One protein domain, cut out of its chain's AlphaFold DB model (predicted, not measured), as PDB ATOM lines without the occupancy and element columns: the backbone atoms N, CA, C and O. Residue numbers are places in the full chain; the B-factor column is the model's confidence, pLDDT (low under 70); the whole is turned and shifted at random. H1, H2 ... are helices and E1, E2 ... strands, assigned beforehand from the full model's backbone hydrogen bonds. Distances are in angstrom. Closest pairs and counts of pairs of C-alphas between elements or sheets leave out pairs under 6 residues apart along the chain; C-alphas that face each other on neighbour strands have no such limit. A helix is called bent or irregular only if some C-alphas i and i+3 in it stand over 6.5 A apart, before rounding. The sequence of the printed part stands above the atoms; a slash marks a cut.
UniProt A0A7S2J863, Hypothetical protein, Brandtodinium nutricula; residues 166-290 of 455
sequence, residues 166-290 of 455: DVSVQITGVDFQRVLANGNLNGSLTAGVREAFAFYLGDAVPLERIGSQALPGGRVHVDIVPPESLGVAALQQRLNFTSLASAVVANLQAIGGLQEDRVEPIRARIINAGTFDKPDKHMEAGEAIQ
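AT A GLANCE: This is residues 166 to 290 of the 455 residues of the protein "Hypothetical protein" of Brandtodinium nutricula (UniProt A0A7S2J863). A strongly twisted wall of four antiparallel strands is covered on one face by two helices, H2 and H4, which slant over it and pack on each other. H1 sits at a corner by the start of H2, H3 lies off the sheet, and a long low-confidence tail ends in the short H5 by the edge strand E4. The printed part has 125 residues, with five named helices and four named strands in the order E1 H1 H2 E2 E3 H3 H4 E4 H5; the sheet's order is E2 E3 E1 E4. The class is mixed, helices and strands, and the whole is compact, with a radius of gyration of the C-alphas of 14.1 A and spans of 44 by 31 by 23 A.

IN THESE COORDINATES: E1, residues 166 to 172, begins at C-alpha 166 (-19.388, 34.571, -5.590) and is 19.9 A long. H1 is residues 176 to 181. H2, residues 183 to 204, is 29.9 A long, with a kink of 47 degrees near residue 198; it is irregular, with C-alphas 200 and 203 9.2 A apart. E2 is residues 210 to 215, E3 residues 219 to 224 and H3 residues 232 to 238. H4, residues 241 to 253, is 18.3 A long. E4, residues 267 to 272, is 16.5 A long. H5, residues 285 to 290, ends at C-alpha 290 (-10.597, 11.618, 7.865).

HOW THE PARTS SIT: E2 and E3 form a hairpin, with N 213 and O 221 2.8 A apart. E3 and E1 have N 169 and O 220 at 2.8 A, and E1 and E4 have N 170 and O 269 at 2.8 A; these pairs are within hydrogen-bond range. E1, H1 H2, E2 and E3, H3 H4, E4 are split strand-helix-strand units, in each of which two strands that are not neighbours run the same way in the sheet with helices between them along the chain; E3 is between E1 and E2 in the sheet, E1 is between E3 and E4, and both crossovers are right-handed. Two layers are formed by H2 and H4 on the same face of the sheet. H2 is over E2 and E3 at a height over the sheet of 8.6 A; H4 is over E4 at 8.2 A. They touch, opposite ways at a steep tilt of 43 degrees, the C-alphas of Ala 196 and Val 248 closest at 5.1 A. H1 only grazes the sheet and touches H2 only at the corner, closest at C-alphas 179 and 185, 5.2 A. H5 only grazes the sheet and only just touches H4, with 3 pairs of C-alphas within 8 A, the closest those of Thr 242 and Ala 285, 5.7 A. H3 is not on the sheet and is apart from H4. Every O i to N i+4 pair is within hydrogen-bond range in H1, H3, H4 and H5, and 16 of 18 in H2.

THE WHOLE: The two C-alphas farthest apart, those of Ser 229 and Asp 261, are 45.3 A apart. The printed part has no cut. The links H4 to E4 and E4 to H5 are long, with 13 and 12 residues. The mean pLDDT of the printed part is 86.8; residues 261 to 263 and 273 to 290 are under 70.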
ATOM      1  N   ASP A 166     -18.347  35.150  -6.425       93.06
ATOM      2  CA  ASP A 166     -19.388  34.571  -5.590       93.06
ATOM      3  C   ASP A 166     -18.997  33.160  -5.146       93.06
ATOM      4  O   ASP A 166     -18.638  32.286  -5.945       93.06
ATOM      5  N   VAL A 167     -19.094  32.913  -3.844       93.94
ATOM      6  CA  VAL A 167     -18.796  31.617  -3.236       93.94
ATOM      7  C   VAL A 167     -19.931  31.234  -2.301       93.94
ATOM      8  O   VAL A 167     -20.393  32.036  -1.496       93.94
ATOM      9  N   SER A 168     -20.401  29.991  -2.379       95.31
ATOM     10  CA  SER A 168     -21.354  29.457  -1.405       95.31
ATOM     11  C   SER A 168     -20.641  28.488  -0.473       95.31
ATOM     12  O   SER A 168     -19.936  27.594  -0.924       95.31
ATOM     13  N   VAL A 169     -20.828  28.630   0.831       96.44
ATOM     14  CA  VAL A 169     -20.255  27.733   1.838       96.44
ATOM     15  C   VAL A 169     -21.379  26.923   2.460       96.44
ATOM     16  O   VAL A 169     -22.254  27.482   3.110       96.44
ATOM     17  N   GLN A 170     -21.372  25.608   2.264       96.88
ATOM     18  CA  GLN A 170     -22.266  24.693   2.964       96.88
ATOM     19  C   GLN A 170     -21.638  24.322   4.303       96.88
ATOM     20  O   GLN A 170     -20.539  23.772   4.340       96.88
ATOM     21  N   ILE A 171     -22.338  24.608   5.391       95.94
ATOM     22  CA  ILE A 171     -21.920  24.307   6.755       95.94
ATOM     23  C   ILE A 171     -22.859  23.235   7.308       95.94
ATOM     24  O   ILE A 171     -24.082  23.345   7.199       95.94
ATOM     25  N   THR A 172     -22.285  22.188   7.889       95.00
ATOM     26  CA  THR A 172     -23.016  21.119   8.581       95.00
ATOM     27  C   THR A 172     -22.535  21.010  10.029       95.00
ATOM     28  O   THR A 172     -21.482  21.545  10.384       95.00
ATOM     29  N   GLY A 173     -23.333  20.376  10.895       92.31
ATOM     30  CA  GLY A 173     -23.063  20.327  12.340       92.31
ATOM     31  C   GLY A 173     -23.419  21.619  13.094       92.31
ATOM     32  O   GLY A 173     -22.873  21.865  14.169       92.31
ATOM     33  N   VAL A 174     -24.300  22.449  12.523       92.94
ATOM     34  CA  VAL A 174     -24.837  23.695  13.102       92.94
ATOM     35  C   VAL A 174     -26.359  23.682  12.943       92.94
ATOM     36  O   VAL A 174     -26.851  23.367  11.857       92.94
ATOM     37  N   ASP A 175     -27.107  24.052  13.986       92.62
ATOM     38  CA  ASP A 175     -28.560  24.239  13.878       92.62
ATOM     39  C   ASP A 175     -28.871  25.574  13.189       92.62
ATOM     40  O   ASP A 175     -29.027  26.627  13.812       92.62
ATOM     41  N   PHE A 176     -28.952  25.533  11.861       92.88
ATOM     42  CA  PHE A 176     -29.213  26.723  11.059       92.88
ATOM     43  C   PHE A 176     -30.587  27.342  11.295       92.88
ATOM     44  O   PHE A 176     -30.723  28.546  11.101       92.88
ATOM     45  N   GLN A 177     -31.602  26.574  11.702       92.69
ATOM     46  CA  GLN A 177     -32.921  27.153  11.975       92.69
ATOM     47  C   GLN A 177     -32.845  28.055  13.204       92.69
ATOM     48  O   GLN A 177     -33.287  29.203  13.162       92.69
ATOM     49  N   ARG A 178     -32.179  27.579  14.259       93.19
ATOM     50  CA  ARG A 178     -31.911  28.373  15.458       93.19
ATOM     51  C   ARG A 178     -31.013  29.573  15.171       93.19
ATOM     52  O   ARG A 178     -31.301  30.672  15.645       93.19
ATOM     53  N   VAL A 179     -29.947  29.383  14.391       94.75
ATOM     54  CA  VAL A 179     -29.033  30.478  14.033       94.75
ATOM     55  C   VAL A 179     -29.761  31.560  13.239       94.75
ATOM     56  O   VAL A 179     -29.606  32.732  13.556       94.75
ATOM     57  N   LEU A 180     -30.595  31.197  12.261       94.19
ATOM     58  CA  LEU A 180     -31.362  32.169  11.476       94.19
ATOM     59  C   LEU A 180     -32.454  32.866  12.304       94.19
ATOM     60  O   LEU A 180     -32.709  34.049  12.086       94.19
ATOM     61  N   ALA A 181     -33.068  32.167  13.265       94.88
ATOM     62  CA  ALA A 181     -34.056  32.748  14.177       94.88
ATOM     63  C   ALA A 181     -33.437  33.719  15.200       94.88
ATOM     64  O   ALA A 181     -34.120  34.613  15.701       94.88
ATOM     65  N   ASN A 182     -32.147  33.569  15.512       95.56
ATOM     66  CA  ASN A 182     -31.428  34.416  16.456       95.56
ATOM     67  C   ASN A 182     -30.497  35.395  15.724       95.56
ATOM     68  O   ASN A 182     -29.401  35.035  15.301       95.56
ATOM     69  N   GLY A 183     -30.899  36.668  15.648       94.56
ATOM     70  CA  GLY A 183     -30.132  37.714  14.959       94.56
ATOM     71  C   GLY A 183     -28.676  37.852  15.422       94.56
ATOM     72  O   GLY A 183     -27.803  38.101  14.592       94.56
ATOM     73  N   ASN A 184     -28.387  37.611  16.707       95.19
ATOM     74  CA  ASN A 184     -27.019  37.666  17.228       95.19
ATOM     75  C   ASN A 184     -26.178  36.490  16.719       95.19
ATOM     76  O   ASN A 184     -25.064  36.702  16.249       95.19
ATOM     77  N   LEU A 185     -26.716  35.263  16.752       95.38
ATOM     78  CA  LEU A 185     -26.010  34.081  16.241       95.38
ATOM     79  C   LEU A 185     -25.818  34.147  14.725       95.38
ATOM     80  O   LEU A 185     -24.754  33.774  14.237       95.38
ATOM     81  N   ASN A 186     -26.805  34.652  13.979       96.56
ATOM     82  CA  ASN A 186     -26.672  34.884  12.541       96.56
ATOM     83  C   ASN A 186     -25.556  35.902  12.238       96.56
ATOM     84  O   ASN A 186     -24.694  35.663  11.388       96.56
ATOM     85  N   GLY A 187     -25.529  37.011  12.985       95.75
ATOM     86  CA  GLY A 187     -24.463  38.010  12.905       95.75
ATOM     87  C   GLY A 187     -23.086  37.413  13.197       95.75
ATOM     88  O   GLY A 187     -22.149  37.637  12.436       95.75
ATOM     89  N   SER A 188     -22.965  36.588  14.241       96.56
ATOM     90  CA  SER A 188     -21.711  35.899  14.564       96.56
ATOM     91  C   SER A 188     -21.304  34.882  13.495       96.56
ATOM     92  O   SER A 188     -20.143  34.864  13.101       96.56
ATOM     93  N   LEU A 189     -22.237  34.069  12.985       96.94
ATOM     94  CA  LEU A 189     -21.976  33.084  11.930       96.94
ATOM     95  C   LEU A 189     -21.429  33.766  10.667       96.94
ATOM     96  O   LEU A 189     -20.384  33.376  10.147       96.94
ATOM     97  N   THR A 190     -22.132  34.791  10.182       97.44
ATOM     98  CA  THR A 190     -21.743  35.537   8.977       97.44
ATOM     99  C   THR A 190     -20.417  36.273   9.178       97.44
ATOM    100  O   THR A 190     -19.527  36.143   8.340       97.44
ATOM    101  N   ALA A 191     -20.218  36.935  10.323       96.88
ATOM    102  CA  ALA A 191     -18.941  37.558  10.669       96.88
ATOM    103  C   ALA A 191     -17.782  36.548  10.712       96.88
ATOM    104  O   ALA A 191     -16.741  36.808  10.116       96.88
ATOM    105  N   GLY A 192     -17.974  35.377  11.327       97.12
ATOM    106  CA  GLY A 192     -16.947  34.337  11.422       97.12
ATOM    107  C   GLY A 192     -16.537  33.762  10.066       97.12
ATOM    108  O   GLY A 192     -15.344  33.575   9.810       97.12
ATOM    109  N   VAL A 193     -17.506  33.537   9.166       97.50
ATOM    110  CA  VAL A 193     -17.219  33.147   7.775       97.50
ATOM    111  C   VAL A 193     -16.469  34.269   7.057       97.50
ATOM    112  O   VAL A 193     -15.440  34.012   6.438       97.50
ATOM    113  N   ARG A 194     -16.927  35.520   7.172       97.44
ATOM    114  CA  ARG A 194     -16.279  36.680   6.545       97.44
ATOM    115  C   ARG A 194     -14.824  36.853   7.000       97.44
ATOM    116  O   ARG A 194     -13.939  37.047   6.172       97.44
ATOM    117  N   GLU A 195     -14.567  36.733   8.299       96.44
ATOM    118  CA  GLU A 195     -13.223  36.798   8.883       96.44
ATOM    119  C   GLU A 195     -12.334  35.644   8.416       96.44
ATOM    120  O   GLU A 195     -11.150  35.853   8.166       96.44
ATOM    121  N   ALA A 196     -12.894  34.444   8.235       97.06
ATOM    122  CA  ALA A 196     -12.136  33.301   7.729       97.06
ATOM    123  C   ALA A 196     -11.656  33.539   6.290       97.06
ATOM    124  O   ALA A 196     -10.518  33.210   5.956       97.06
ATOM    125  N   PHE A 197     -12.498  34.154   5.451       96.69
ATOM    126  CA  PHE A 197     -12.121  34.550   4.094       96.69
ATOM    127  C   PHE A 197     -11.062  35.654   4.099       96.69
ATOM    128  O   PHE A 197     -10.076  35.533   3.377       96.69
ATOM    129  N   ALA A 198     -11.223  36.691   4.926       95.69
ATOM    130  CA  ALA A 198     -10.226  37.756   5.049       95.69
ATOM    131  C   ALA A 198      -8.869  37.201   5.507       95.69
ATOM    132  O   ALA A 198      -7.842  37.474   4.894       95.69
ATOM    133  N   PHE A 199      -8.869  36.349   6.534       94.69
ATOM    134  CA  PHE A 199      -7.658  35.703   7.032       94.69
ATOM    135  C   PHE A 199      -6.996  34.818   5.968       94.69
ATOM    136  O   PHE A 199      -5.779  34.859   5.798       94.69
ATOM    137  N   TYR A 200      -7.793  34.040   5.230       95.94
ATOM    138  CA  TYR A 200      -7.298  33.177   4.159       95.94
ATOM    139  C   TYR A 200      -6.680  33.974   2.998       95.94
ATOM    140  O   TYR A 200      -5.638  33.589   2.467       95.94
ATOM    141  N   LEU A 201      -7.314  35.081   2.605       94.81
ATOM    142  CA  LEU A 201      -6.855  35.945   1.514       94.81
ATOM    143  C   LEU A 201      -5.707  36.879   1.933       94.81
ATOM    144  O   LEU A 201      -5.006  37.406   1.064       94.81
ATOM    145  N   GLY A 202      -5.488  37.054   3.240       92.94
ATOM    146  CA  GLY A 202      -4.487  37.954   3.804       92.94
ATOM    147  C   GLY A 202      -4.733  39.408   3.402       92.94
ATOM    148  O   GLY A 202      -5.864  39.822   3.149       92.94
ATOM    149  N   ASP A 203      -3.657  40.180   3.254       90.75
ATOM    150  CA  ASP A 203      -3.730  41.607   2.898       90.75
ATOM    151  C   ASP A 203      -4.237  41.866   1.464       90.75
ATOM    152  O   ASP A 203      -4.378  43.012   1.039       90.75
ATOM    153  N   ALA A 204      -4.501  40.811   0.685       90.56
ATOM    154  CA  ALA A 204      -4.922  40.934  -0.705       90.56
ATOM    155  C   ALA A 204      -6.381  41.393  -0.852       90.56
ATOM    156  O   ALA A 204      -6.710  42.026  -1.856       90.56
ATOM    157  N   VAL A 205      -7.258  41.074   0.107       94.94
ATOM    158  CA  VAL A 205      -8.660  41.515   0.101       94.94
ATOM    159  C   VAL A 205      -9.072  41.916   1.520       94.94
ATOM    160  O   VAL A 205      -9.216  41.042   2.374       94.94
ATOM    161  N   PRO A 206      -9.279  43.216   1.792       94.19
ATOM    162  CA  PRO A 206      -9.653  43.673   3.121       94.19
ATOM    163  C   PRO A 206     -11.108  43.305   3.453       94.19
ATOM    164  O   PRO A 206     -11.932  43.065   2.566       94.19
ATOM    165  N   LEU A 207     -11.432  43.272   4.748       95.06
ATOM    166  CA  LEU A 207     -12.703  42.760   5.271       95.06
ATOM    167  C   LEU A 207     -13.931  43.506   4.713       95.06
ATOM    168  O   LEU A 207     -14.969  42.894   4.478       95.06
ATOM    169  N   GLU A 208     -13.819  44.812   4.460       95.75
ATOM    170  CA  GLU A 208     -14.886  45.647   3.890       95.75
ATOM    171  C   GLU A 208     -15.263  45.291   2.445       95.75
ATOM    172  O   GLU A 208     -16.302  45.730   1.950       95.75
ATOM    173  N   ARG A 209     -14.430  44.498   1.765       95.88
ATOM    174  CA  ARG A 209     -14.665  43.994   0.406       95.88
ATOM    175  C   ARG A 209     -15.232  42.576   0.382       95.88
ATOM    176  O   ARG A 209     -15.359  42.003  -0.697       95.88
ATOM    177  N   ILE A 210     -15.564  42.023   1.548       96.75
ATOM    178  CA  ILE A 210     -16.129  40.684   1.694       96.75
ATOM    179  C   ILE A 210     -17.521  40.819   2.316       96.75
ATOM    180  O   ILE A 210     -17.677  41.163   3.488       96.75
ATOM    181  N   GLY A 211     -18.548  40.563   1.515       96.56
ATOM    182  CA  GLY A 211     -19.924  40.413   1.971       96.56
ATOM    183  C   GLY A 211     -20.194  38.969   2.379       96.56
ATOM    184  O   GLY A 211     -19.622  38.042   1.815       96.56
ATOM    185  N   SER A 212     -21.080  38.758   3.349       96.62
ATOM    186  CA  SER A 212     -21.537  37.411   3.698       96.62
ATOM    187  C   SER A 212     -22.988  37.428   4.157       96.62
ATOM    188  O   SER A 212     -23.374  38.319   4.914       96.62
ATOM    189  N   GLN A 213     -23.767  36.434   3.745       96.44
ATOM    190  CA  GLN A 213     -25.180  36.302   4.083       96.44
ATOM    191  C   GLN A 213     -25.528  34.837   4.340       96.44
ATOM    192  O   GLN A 213     -25.296  33.975   3.492       96.44
ATOM    193  N   ALA A 214     -26.112  34.541   5.502       96.12
ATOM    194  CA  ALA A 214     -26.649  33.215   5.773       96.12
ATOM    195  C   ALA A 214     -27.938  32.990   4.968       96.12
ATOM    196  O   ALA A 214     -28.828  33.839   4.925       96.12
ATOM    197  N   LEU A 215     -28.030  31.824   4.343       93.69
ATOM    198  CA  LEU A 215     -29.149  31.355   3.545       93.69
ATOM    199  C   LEU A 215     -29.774  30.110   4.196       93.69
ATOM    200  O   LEU A 215     -29.088  29.345   4.887       93.69
ATOM    201  N   PRO A 216     -31.068  29.845   3.943       91.50
ATOM    202  CA  PRO A 216     -31.707  28.606   4.370       91.50
ATOM    203  C   PRO A 216     -30.976  27.353   3.862       91.50
ATOM    204  O   PRO A 216     -30.405  27.328   2.768       91.50
ATOM    205  N   GLY A 217     -31.036  26.277   4.650       91.12
ATOM    206  CA  GLY A 217     -30.447  24.985   4.283       91.12
ATOM    207  C   GLY A 217     -28.944  24.877   4.543       91.12
ATOM    208  O   GLY A 217     -28.264  24.125   3.853       91.12
ATOM    209  N   GLY A 218     -28.415  25.622   5.513       93.69
ATOM    210  CA  GLY A 218     -27.024  25.465   5.939       93.69
ATOM    211  C   GLY A 218     -26.000  26.161   5.057       93.69
ATOM    212  O   GLY A 218     -24.846  25.751   5.036       93.69
ATOM    213  N   ARG A 219     -26.406  27.172   4.283       95.69
ATOM    214  CA  ARG A 219     -25.519  27.848   3.335       95.69
ATOM    215  C   ARG A 219     -25.185  29.250   3.802       95.69
ATOM    216  O   ARG A 219     -26.037  29.946   4.332       95.69
ATOM    217  N   VAL A 220     -23.957  29.680   3.565       96.62
ATOM    218  CA  VAL A 220     -23.542  31.077   3.693       96.62
ATOM    219  C   VAL A 220     -23.013  31.512   2.339       96.62
ATOM    220  O   VAL A 220     -22.055  30.939   1.827       96.62
ATOM    221  N   HIS A 221     -23.680  32.484   1.735       96.00
ATOM    222  CA  HIS A 221     -23.220  33.130   0.518       96.00
ATOM    223  C   HIS A 221     -22.163  34.172   0.876       96.00
ATOM    224  O   HIS A 221     -22.330  34.896   1.856       96.00
ATOM    225  N   VAL A 222     -21.080  34.218   0.110       96.31
ATOM    226  CA  VAL A 222     -19.961  35.140   0.286       96.31
ATOM    227  C   VAL A 222     -19.690  35.810  -1.055       96.31
ATOM    228  O   VAL A 222     -19.423  35.116  -2.034       96.31
ATOM    229  N   ASP A 223     -19.748  37.139  -1.074       95.44
ATOM    230  CA  ASP A 223     -19.392  37.974  -2.229       95.44
ATOM    231  C   ASP A 223     -18.048  38.639  -1.930       95.44
ATOM    232  O   ASP A 223     -17.866  39.264  -0.878       95.44
ATOM    233  N   ILE A 224     -17.084  38.467  -2.828       95.38
ATOM    234  CA  ILE A 224     -15.740  39.019  -2.701       95.38
ATOM    235  C   ILE A 224     -15.505  40.000  -3.842       95.38
ATOM    236  O   ILE A 224     -15.428  39.601  -5.003       95.38
ATOM    237  N   VAL A 225     -15.274  41.271  -3.513       95.81
ATOM    238  CA  VAL A 225     -14.947  42.311  -4.497       95.81
ATOM    239  C   VAL A 225     -13.434  42.570  -4.497       95.81
ATOM    240  O   VAL A 225     -12.952  43.387  -3.699       95.81
ATOM    241  N   PRO A 226     -12.642  41.916  -5.373       93.69
ATOM    242  CA  PRO A 226     -11.191  42.081  -5.382       93.69
ATOM    243  C   PRO A 226     -10.790  43.546  -5.622       93.69
ATOM    244  O   PRO A 226     -11.486  44.275  -6.339       93.69
ATOM    245  N   PRO A 227      -9.675  44.021  -5.040       92.25
ATOM    246  CA  PRO A 227      -9.099  45.299  -5.442       92.25
ATOM    247  C   PRO A 227      -8.685  45.256  -6.916       92.25
ATOM    248  O   PRO A 227      -8.380  44.193  -7.461       92.25
ATOM    249  N   GLU A 228      -8.642  46.427  -7.555       90.44
ATOM    250  CA  GLU A 228      -8.293  46.564  -8.977       90.44
ATOM    251  C   GLU A 228      -6.930  45.936  -9.309       90.44
ATOM    252  O   GLU A 228      -6.740  45.403 -10.396       90.44
ATOM    253  N   SER A 229      -6.006  45.925  -8.342       91.12
ATOM    254  CA  SER A 229      -4.679  45.317  -8.466       91.12
ATOM    255  C   SER A 229      -4.677  43.786  -8.513       91.12
ATOM    256  O   SER A 229      -3.725  43.209  -9.036       91.12
ATOM    257  N   LEU A 230      -5.693  43.116  -7.954       91.06
ATOM    258  CA  LEU A 230      -5.746  41.655  -7.860       91.06
ATOM    259  C   LEU A 230      -6.585  41.036  -8.987       91.06
ATOM    260  O   LEU A 230      -6.248  39.957  -9.459       91.06
ATOM    261  N   GLY A 231      -7.632  41.720  -9.459       91.38
ATOM    262  CA  GLY A 231      -8.523  41.221 -10.512       91.38
ATOM    263  C   GLY A 231      -9.291  39.937 -10.140       91.38
ATOM    264  O   GLY A 231      -8.920  39.182  -9.242       91.38
ATOM    265  N   VAL A 232     -10.390  39.661 -10.847       91.50
ATOM    266  CA  VAL A 232     -11.246  38.486 -10.575       91.50
ATOM    267  C   VAL A 232     -10.513  37.176 -10.887       91.50
ATOM    268  O   VAL A 232     -10.474  36.274 -10.054       91.50
ATOM    269  N   ALA A 233      -9.854  37.089 -12.046       89.88
ATOM    270  CA  ALA A 233      -9.171  35.869 -12.482       89.88
ATOM    271  C   ALA A 233      -8.001  35.471 -11.564       89.88
ATOM    272  O   ALA A 233      -7.838  34.291 -11.250       89.88
ATOM    273  N   ALA A 234      -7.196  36.432 -11.092       90.81
ATOM    274  CA  ALA A 234      -6.079  36.111 -10.201       90.81
ATOM    275  C   ALA A 234      -6.566  35.747  -8.791       90.81
ATOM    276  O   ALA A 234      -5.984  34.867  -8.155       90.81
ATOM    277  N   LEU A 235      -7.658  36.361  -8.315       92.88
ATOM    278  CA  LEU A 235      -8.316  35.942  -7.079       92.88
ATOM    279  C   LEU A 235      -8.826  34.497  -7.193       92.88
ATOM    280  O   LEU A 235      -8.519  33.678  -6.329       92.88
ATOM    281  N   GLN A 236      -9.519  34.148  -8.282       91.19
ATOM    282  CA  GLN A 236     -10.003  32.784  -8.522       91.19
ATOM    283  C   GLN A 236      -8.871  31.751  -8.550       91.19
ATOM    284  O   GLN A 236      -9.011  30.679  -7.968       91.19
ATOM    285  N   GLN A 237      -7.730  32.076  -9.167       90.06
ATOM    286  CA  GLN A 237      -6.555  31.196  -9.199       90.06
ATOM    287  C   GLN A 237      -5.898  31.002  -7.824       90.06
ATOM    288  O   GLN A 237      -5.262  29.975  -7.590       90.06
ATOM    289  N   ARG A 238      -6.038  31.973  -6.913       90.38
ATOM    290  CA  ARG A 238      -5.492  31.900  -5.550       90.38
ATOM    291  C   ARG A 238      -6.371  31.114  -4.580       90.38
ATOM    292  O   ARG A 238      -5.869  30.676  -3.548       90.38
ATOM    293  N   LEU A 239      -7.656  30.932  -4.884       91.94
ATOM    294  CA  LEU A 239      -8.589  30.238  -4.002       91.94
ATOM    295  C   LEU A 239      -8.335  28.723  -4.010       91.94
ATOM    296  O   LEU A 239      -8.672  28.010  -4.951       91.94
ATOM    297  N   ASN A 240      -7.784  28.210  -2.911       92.94
ATOM    298  CA  ASN A 240      -7.753  26.786  -2.599       92.94
ATOM    299  C   ASN A 240      -8.925  26.449  -1.669       92.94
ATOM    300  O   ASN A 240      -8.900  26.762  -0.477       92.94
ATOM    301  N   PHE A 241      -9.950  25.794  -2.218       93.06
ATOM    302  CA  PHE A 241     -11.193  25.496  -1.503       93.06
ATOM    303  C   PHE A 241     -11.007  24.625  -0.258       93.06
ATOM    304  O   PHE A 241     -11.724  24.823   0.719       93.06
ATOM    305  N   THR A 242     -10.029  23.716  -0.247       88.56
ATOM    306  CA  THR A 242      -9.755  22.865   0.918       88.56
ATOM    307  C   THR A 242      -9.196  23.689   2.073       88.56
ATOM    308  O   THR A 242      -9.693  23.608   3.195       88.56
ATOM    309  N   SER A 243      -8.195  24.527   1.802       92.62
ATOM    310  CA  SER A 243      -7.611  25.404   2.823       92.62
ATOM    311  C   SER A 243      -8.613  26.444   3.324       92.62
ATOM    312  O   SER A 243      -8.661  26.727   4.519       92.62
ATOM    313  N   LEU A 244      -9.444  26.971   2.422       95.12
ATOM    314  CA  LEU A 244     -10.498  27.922   2.755       95.12
ATOM    315  C   LEU A 244     -11.577  27.294   3.648       95.12
ATOM    316  O   LEU A 244     -11.943  27.873   4.666       95.12
ATOM    317  N   ALA A 245     -12.052  26.090   3.318       95.00
ATOM    318  CA  ALA A 245     -13.005  25.364   4.153       95.00
ATOM    319  C   ALA A 245     -12.449  25.096   5.561       95.00
ATOM    320  O   ALA A 245     -13.156  25.299   6.547       95.00
ATOM    321  N   SER A 246     -11.175  24.707   5.670       93.81
ATOM    322  CA  SER A 246     -10.506  24.516   6.963       93.81
ATOM    323  C   SER A 246     -10.432  25.809   7.781       93.81
ATOM    324  O   SER A 246     -10.680  25.779   8.986       93.81
ATOM    325  N   ALA A 247     -10.149  26.951   7.140       94.06
ATOM    326  CA  ALA A 247     -10.158  28.256   7.804       94.06
ATOM    327  C   ALA A 247     -11.558  28.619   8.328       94.06
ATOM    328  O   ALA A 247     -11.689  29.092   9.457       94.06
ATOM    329  N   VAL A 248     -12.609  28.334   7.548       96.62
ATOM    330  CA  VAL A 248     -14.001  28.542   7.979       96.62
ATOM    331  C   VAL A 248     -14.326  27.684   9.201       96.62
ATOM    332  O   VAL A 248     -14.819  28.214  10.191       96.62
ATOM    333  N   VAL A 249     -14.016  26.384   9.179       96.31
ATOM    334  CA  VAL A 249     -14.278  25.493  10.324       96.31
ATOM    335  C   VAL A 249     -13.571  25.990  11.587       96.31
ATOM    336  O   VAL A 249     -14.207  26.072  12.637       96.31
ATOM    337  N   ALA A 250     -12.292  26.363  11.487       93.06
ATOM    338  CA  ALA A 250     -11.514  26.844  12.626       93.06
ATOM    339  C   ALA A 250     -12.127  28.100  13.270       93.06
ATOM    340  O   ALA A 250     -12.238  28.169  14.492       93.06
ATOM    341  N   ASN A 251     -12.581  29.060  12.457       95.12
ATOM    342  CA  ASN A 251     -13.239  30.265  12.965       95.12
ATOM    343  C   ASN A 251     -14.608  29.970  13.582       95.12
ATOM    344  O   ASN A 251     -14.926  30.489  14.648       95.12
ATOM    345  N   LEU A 252     -15.419  29.117  12.953       95.25
ATOM    346  CA  LEU A 252     -16.751  28.801  13.470       95.25
ATOM    347  C   LEU A 252     -16.702  28.033  14.792       95.25
ATOM    348  O   LEU A 252     -17.549  28.251  15.652       95.25
ATOM    349  N   GLN A 253     -15.688  27.192  15.001       93.75
ATOM    350  CA  GLN A 253     -15.481  26.499  16.276       93.75
ATOM    351  C   GLN A 253     -15.177  27.449  17.444       93.75
ATOM    352  O   GLN A 253     -15.394  27.078  18.597       93.75
ATOM    353  N   ALA A 254     -14.691  28.664  17.174       92.00
ATOM    354  CA  ALA A 254     -14.445  29.669  18.205       92.00
ATOM    355  C   ALA A 254     -15.728  30.391  18.662       92.00
ATOM    356  O   ALA A 254     -15.726  31.042  19.708       92.00
ATOM    357  N   ILE A 255     -16.826  30.277  17.907       92.00
ATOM    358  CA  ILE A 255     -18.090  30.951  18.210       92.00
ATOM    359  C   ILE A 255     -18.938  30.056  19.117       92.00
ATOM    360  O   ILE A 255     -19.475  29.026  18.704       92.00
ATOM    361  N   GLY A 256     -19.089  30.473  20.374       91.44
ATOM    362  CA  GLY A 256     -19.969  29.804  21.327       91.44
ATOM    363  C   GLY A 256     -21.439  29.854  20.896       91.44
ATOM    364  O   GLY A 256     -21.912  30.862  20.377       91.44
ATOM    365  N   GLY A 257     -22.175  28.767  21.135       90.75
ATOM    366  CA  GLY A 257     -23.621  28.707  20.892       90.75
ATOM    367  C   GLY A 257     -24.047  28.380  19.456       90.75
ATOM    368  O   GLY A 257     -25.246  28.299  19.208       90.75
ATOM    369  N   LEU A 258     -23.109  28.147  18.525       90.88
ATOM    370  CA  LEU A 258     -23.443  27.601  17.197       90.88
ATOM    371  C   LEU A 258     -23.842  26.118  17.244       90.88
ATOM    372  O   LEU A 258     -24.541  25.639  16.351       90.88
ATOM    373  N   GLN A 259     -23.403  25.396  18.274       88.81
ATOM    374  CA  GLN A 259     -23.772  24.005  18.510       88.81
ATOM    375  C   GLN A 259     -24.632  23.910  19.767       88.81
ATOM    376  O   GLN A 259     -24.271  24.447  20.815       88.81
ATOM    377  N   GLU A 260     -25.762  23.224  19.654       76.81
ATOM    378  CA  GLU A 260     -26.602  22.857  20.787       76.81
ATOM    379  C   GLU A 260     -26.189  21.440  21.197       76.81
ATOM    380  O   GLU A 260     -26.422  20.488  20.462       76.81
ATOM    381  N   ASP A 261     -25.428  21.330  22.286       67.81
ATOM    382  CA  ASP A 261     -25.187  20.092  23.036       67.81
ATOM    383  C   ASP A 261     -24.984  18.788  22.214       67.81
ATOM    384  O   ASP A 261     -25.708  17.813  22.370       67.81
ATOM    385  N   ARG A 262     -23.880  18.762  21.438       66.31
ATOM    386  CA  ARG A 262     -23.112  17.605  20.886       66.31
ATOM    387  C   ARG A 262     -23.778  16.687  19.834       66.31
ATOM    388  O   ARG A 262     -24.875  16.203  20.026       66.31
ATOM    389  N   VAL A 263     -23.017  16.339  18.778       63.12
ATOM    390  CA  VAL A 263     -22.561  14.971  18.367       63.12
ATOM    391  C   VAL A 263     -21.650  15.101  17.133       63.12
ATOM    392  O   VAL A 263     -20.627  14.424  17.055       63.12
ATOM    393  N   GLU A 264     -21.957  16.010  16.203       84.06
ATOM    394  CA  GLU A 264     -21.177  16.158  14.969       84.06
ATOM    395  C   GLU A 264     -20.250  17.384  14.976       84.06
ATOM    396  O   GLU A 264     -20.662  18.483  15.365       84.06
ATOM    397  N   PRO A 265     -18.989  17.233  14.527       90.81
ATOM    398  CA  PRO A 265     -18.094  18.368  14.354       90.81
ATOM    399  C   PRO A 265     -18.625  19.298  13.258       90.81
ATOM    400  O   PRO A 265     -19.163  18.836  12.248       90.81
ATOM    401  N   ILE A 266     -18.427  20.608  13.436       93.38
ATOM    402  CA  ILE A 266     -18.686  21.591  12.376       93.38
ATOM    403  C   ILE A 266     -17.860  21.198  11.149       93.38
ATOM    404  O   ILE A 266     -16.640  21.045  11.241       93.38
ATOM    405  N   ARG A 267     -18.517  21.060   9.998       94.69
ATOM    406  CA  ARG A 267     -17.861  20.850   8.703       94.69
ATOM    407  C   ARG A 267     -18.253  21.977   7.760       94.69
ATOM    408  O   ARG A 267     -19.373  22.478   7.816       94.69
ATOM    409  N   ALA A 268     -17.329  22.359   6.885       95.62
ATOM    410  CA  ALA A 268     -17.577  23.324   5.825       95.62
ATOM    411  C   ALA A 268     -17.188  22.723   4.471       95.62
ATOM    412  O   ALA A 268     -16.168  22.042   4.341       95.62
ATOM    413  N   ARG A 269     -17.998  22.998   3.452       94.19
ATOM    414  CA  ARG A 269     -17.756  22.626   2.060       94.19
ATOM    415  C   ARG A 269     -17.968  23.847   1.183       94.19
ATOM    416  O   ARG A 269     -19.022  24.475   1.234       94.19
ATOM    417  N   ILE A 270     -16.976  24.167   0.362       93.88
ATOM    418  CA  ILE A 270     -17.092  25.256  -0.605       93.88
ATOM    419  C   ILE A 270     -17.830  24.735  -1.840       93.88
ATOM    420  O   ILE A 270     -17.410  23.766  -2.473       93.88
ATOM    421  N   ILE A 271     -18.949  25.370  -2.164       90.69
ATOM    422  CA  ILE A 271     -19.746  25.142  -3.361       90.69
ATOM    423  C   ILE A 271     -19.492  26.320  -4.301       90.69
ATOM    424  O   ILE A 271     -19.788  27.474  -3.989       90.69
ATOM    425  N   ASN A 272     -18.923  26.012  -5.462       78.81
ATOM    426  CA  ASN A 272     -18.734  26.966  -6.546       78.81
ATOM    427  C   ASN A 272     -20.095  27.560  -6.961       78.81
ATOM    428  O   ASN A 272     -20.998  26.812  -7.336       78.81
ATOM    429  N   ALA A 273     -20.242  28.887  -6.884       63.62
ATOM    430  CA  ALA A 273     -21.497  29.584  -7.171       63.62
ATOM    431  C   ALA A 273     -21.669  29.978  -8.656       63.62
ATOM    432  O   ALA A 273     -22.523  30.795  -8.978       63.62
ATOM    433  N   GLY A 274     -20.903  29.379  -9.573       62.34
ATOM    434  CA  GLY A 274     -21.057  29.579 -11.019       62.34
ATOM    435  C   GLY A 274     -20.075  30.576 -11.636       62.34
ATOM    436  O   GLY A 274     -20.002  30.656 -12.856       62.34
ATOM    437  N   THR A 275     -19.276  31.287 -10.832       62.41
ATOM    438  CA  THR A 275     -18.269  32.240 -11.335       62.41
ATOM    439  C   THR A 275     -16.988  31.562 -11.834       62.41
ATOM    440  O   THR A 275     -16.186  32.208 -12.501       62.41
ATOM    441  N   PHE A 276     -16.743  30.288 -11.507       65.88
ATOM    442  CA  PHE A 276     -15.540  29.586 -11.964       65.88
ATOM    443  C   PHE A 276     -15.852  28.762 -13.215       65.88
ATOM    444  O   PHE A 276     -16.679  27.849 -13.162       65.88
ATOM    445  N   ASP A 277     -15.111  29.024 -14.294       52.81
ATOM    446  CA  ASP A 277     -15.291  28.449 -15.639       52.81
ATOM    447  C   ASP A 277     -15.136  26.912 -15.739       52.81
ATOM    448  O   ASP A 277     -15.250  26.350 -16.828       52.81
ATOM    449  N   LYS A 278     -14.879  26.194 -14.634       52.09
ATOM    450  CA  LYS A 278     -14.809  24.720 -14.608       52.09
ATOM    451  C   LYS A 278     -15.461  24.134 -13.341       52.09
ATOM    452  O   LYS A 278     -14.924  24.330 -12.249       52.09
ATOM    453  N   PRO A 279     -16.577  23.388 -13.459       43.44
ATOM    454  CA  PRO A 279     -17.319  22.848 -12.314       43.44
ATOM    455  C   PRO A 279     -16.687  21.612 -11.638       43.44
ATOM    456  O   PRO A 279     -17.106  21.246 -10.545       43.44
ATOM    457  N   ASP A 280     -15.650  20.988 -12.200       40.06
ATOM    458  CA  ASP A 280     -15.296  19.598 -11.846       40.06
ATOM    459  C   ASP A 280     -14.480  19.388 -10.553       40.06
ATOM    460  O   ASP A 280     -13.920  18.314 -10.337       40.06
ATOM    461  N   LYS A 281     -14.391  20.374  -9.653       43.88
ATOM    462  CA  LYS A 281     -13.670  20.217  -8.375       43.88
ATOM    463  C   LYS A 281     -14.552  20.546  -7.179       43.88
ATOM    464  O   LYS A 281     -14.355  21.539  -6.484       43.88
ATOM    465  N   HIS A 282     -15.522  19.678  -6.922       48.47
ATOM    466  CA  HIS A 282     -16.204  19.632  -5.635       48.47
ATOM    467  C   HIS A 282     -15.356  18.815  -4.649       48.47
ATOM    468  O   HIS A 282     -15.176  17.622  -4.859       48.47
ATOM    469  N   MET A 283     -14.858  19.418  -3.565       51.41
ATOM    470  CA  MET A 283     -14.177  18.682  -2.486       51.41
ATOM    471  C   MET A 283     -14.670  19.130  -1.108       51.41
ATOM    472  O   MET A 283     -14.944  20.309  -0.879       51.41
ATOM    473  N   GLU A 284     -14.819  18.163  -0.206       51.62
ATOM    474  CA  GLU A 284     -15.348  18.317   1.148       51.62
ATOM    475  C   GLU A 284     -14.198  18.260   2.168       51.62
ATOM    476  O   GLU A 284     -13.395  17.330   2.161       51.62
ATOM    477  N   ALA A 285     -14.080  19.257   3.056       51.69
ATOM    478  CA  ALA A 285     -12.975  19.298   4.024       51.69
ATOM    479  C   ALA A 285     -13.105  18.247   5.141       51.69
ATOM    480  O   ALA A 285     -12.101  17.854   5.735       51.69
ATOM    481  N   GLY A 286     -14.322  17.748   5.397       47.94
ATOM    482  CA  GLY A 286     -14.566  16.674   6.364       47.94
ATOM    483  C   GLY A 286     -13.886  15.352   5.987       47.94
ATOM    484  O   GLY A 286     -13.379  14.659   6.865       47.94
ATOM    485  N   GLU A 287     -13.798  15.040   4.690       45.91
ATOM    486  CA  GLU A 287     -13.121  13.833   4.195       45.91
ATOM    487  C   GLU A 287     -11.598  13.984   4.181       45.91
ATOM    488  O   GLU A 287     -10.894  13.023   4.464       45.91
ATOM    489  N   ALA A 288     -11.060  15.183   3.933       40.88
ATOM    490  CA  ALA A 288      -9.613  15.410   3.960       40.88
ATOM    491  C   ALA A 288      -9.014  15.198   5.365       40.88
ATOM    492  O   ALA A 288      -7.903  14.686   5.491       40.88
ATOM    493  N   ILE A 289      -9.761  15.536   6.423       45.59
ATOM    494  CA  ILE A 289      -9.349  15.286   7.811       45.59
ATOM    495  C   ILE A 289      -9.434  13.781   8.135       45.59
ATOM    496  O   ILE A 289      -8.500  13.239   8.721       45.59
ATOM    497  N   GLN A 290     -10.479  13.075   7.679       43.34
ATOM    498  CA  GLN A 290     -10.597  11.618   7.865       43.34
ATOM    499  C   GLN A 290      -9.614  10.802   7.009       43.34
ATOM    500  O   GLN A 290      -9.126   9.778   7.471       43.34
TER     501      GLN A 290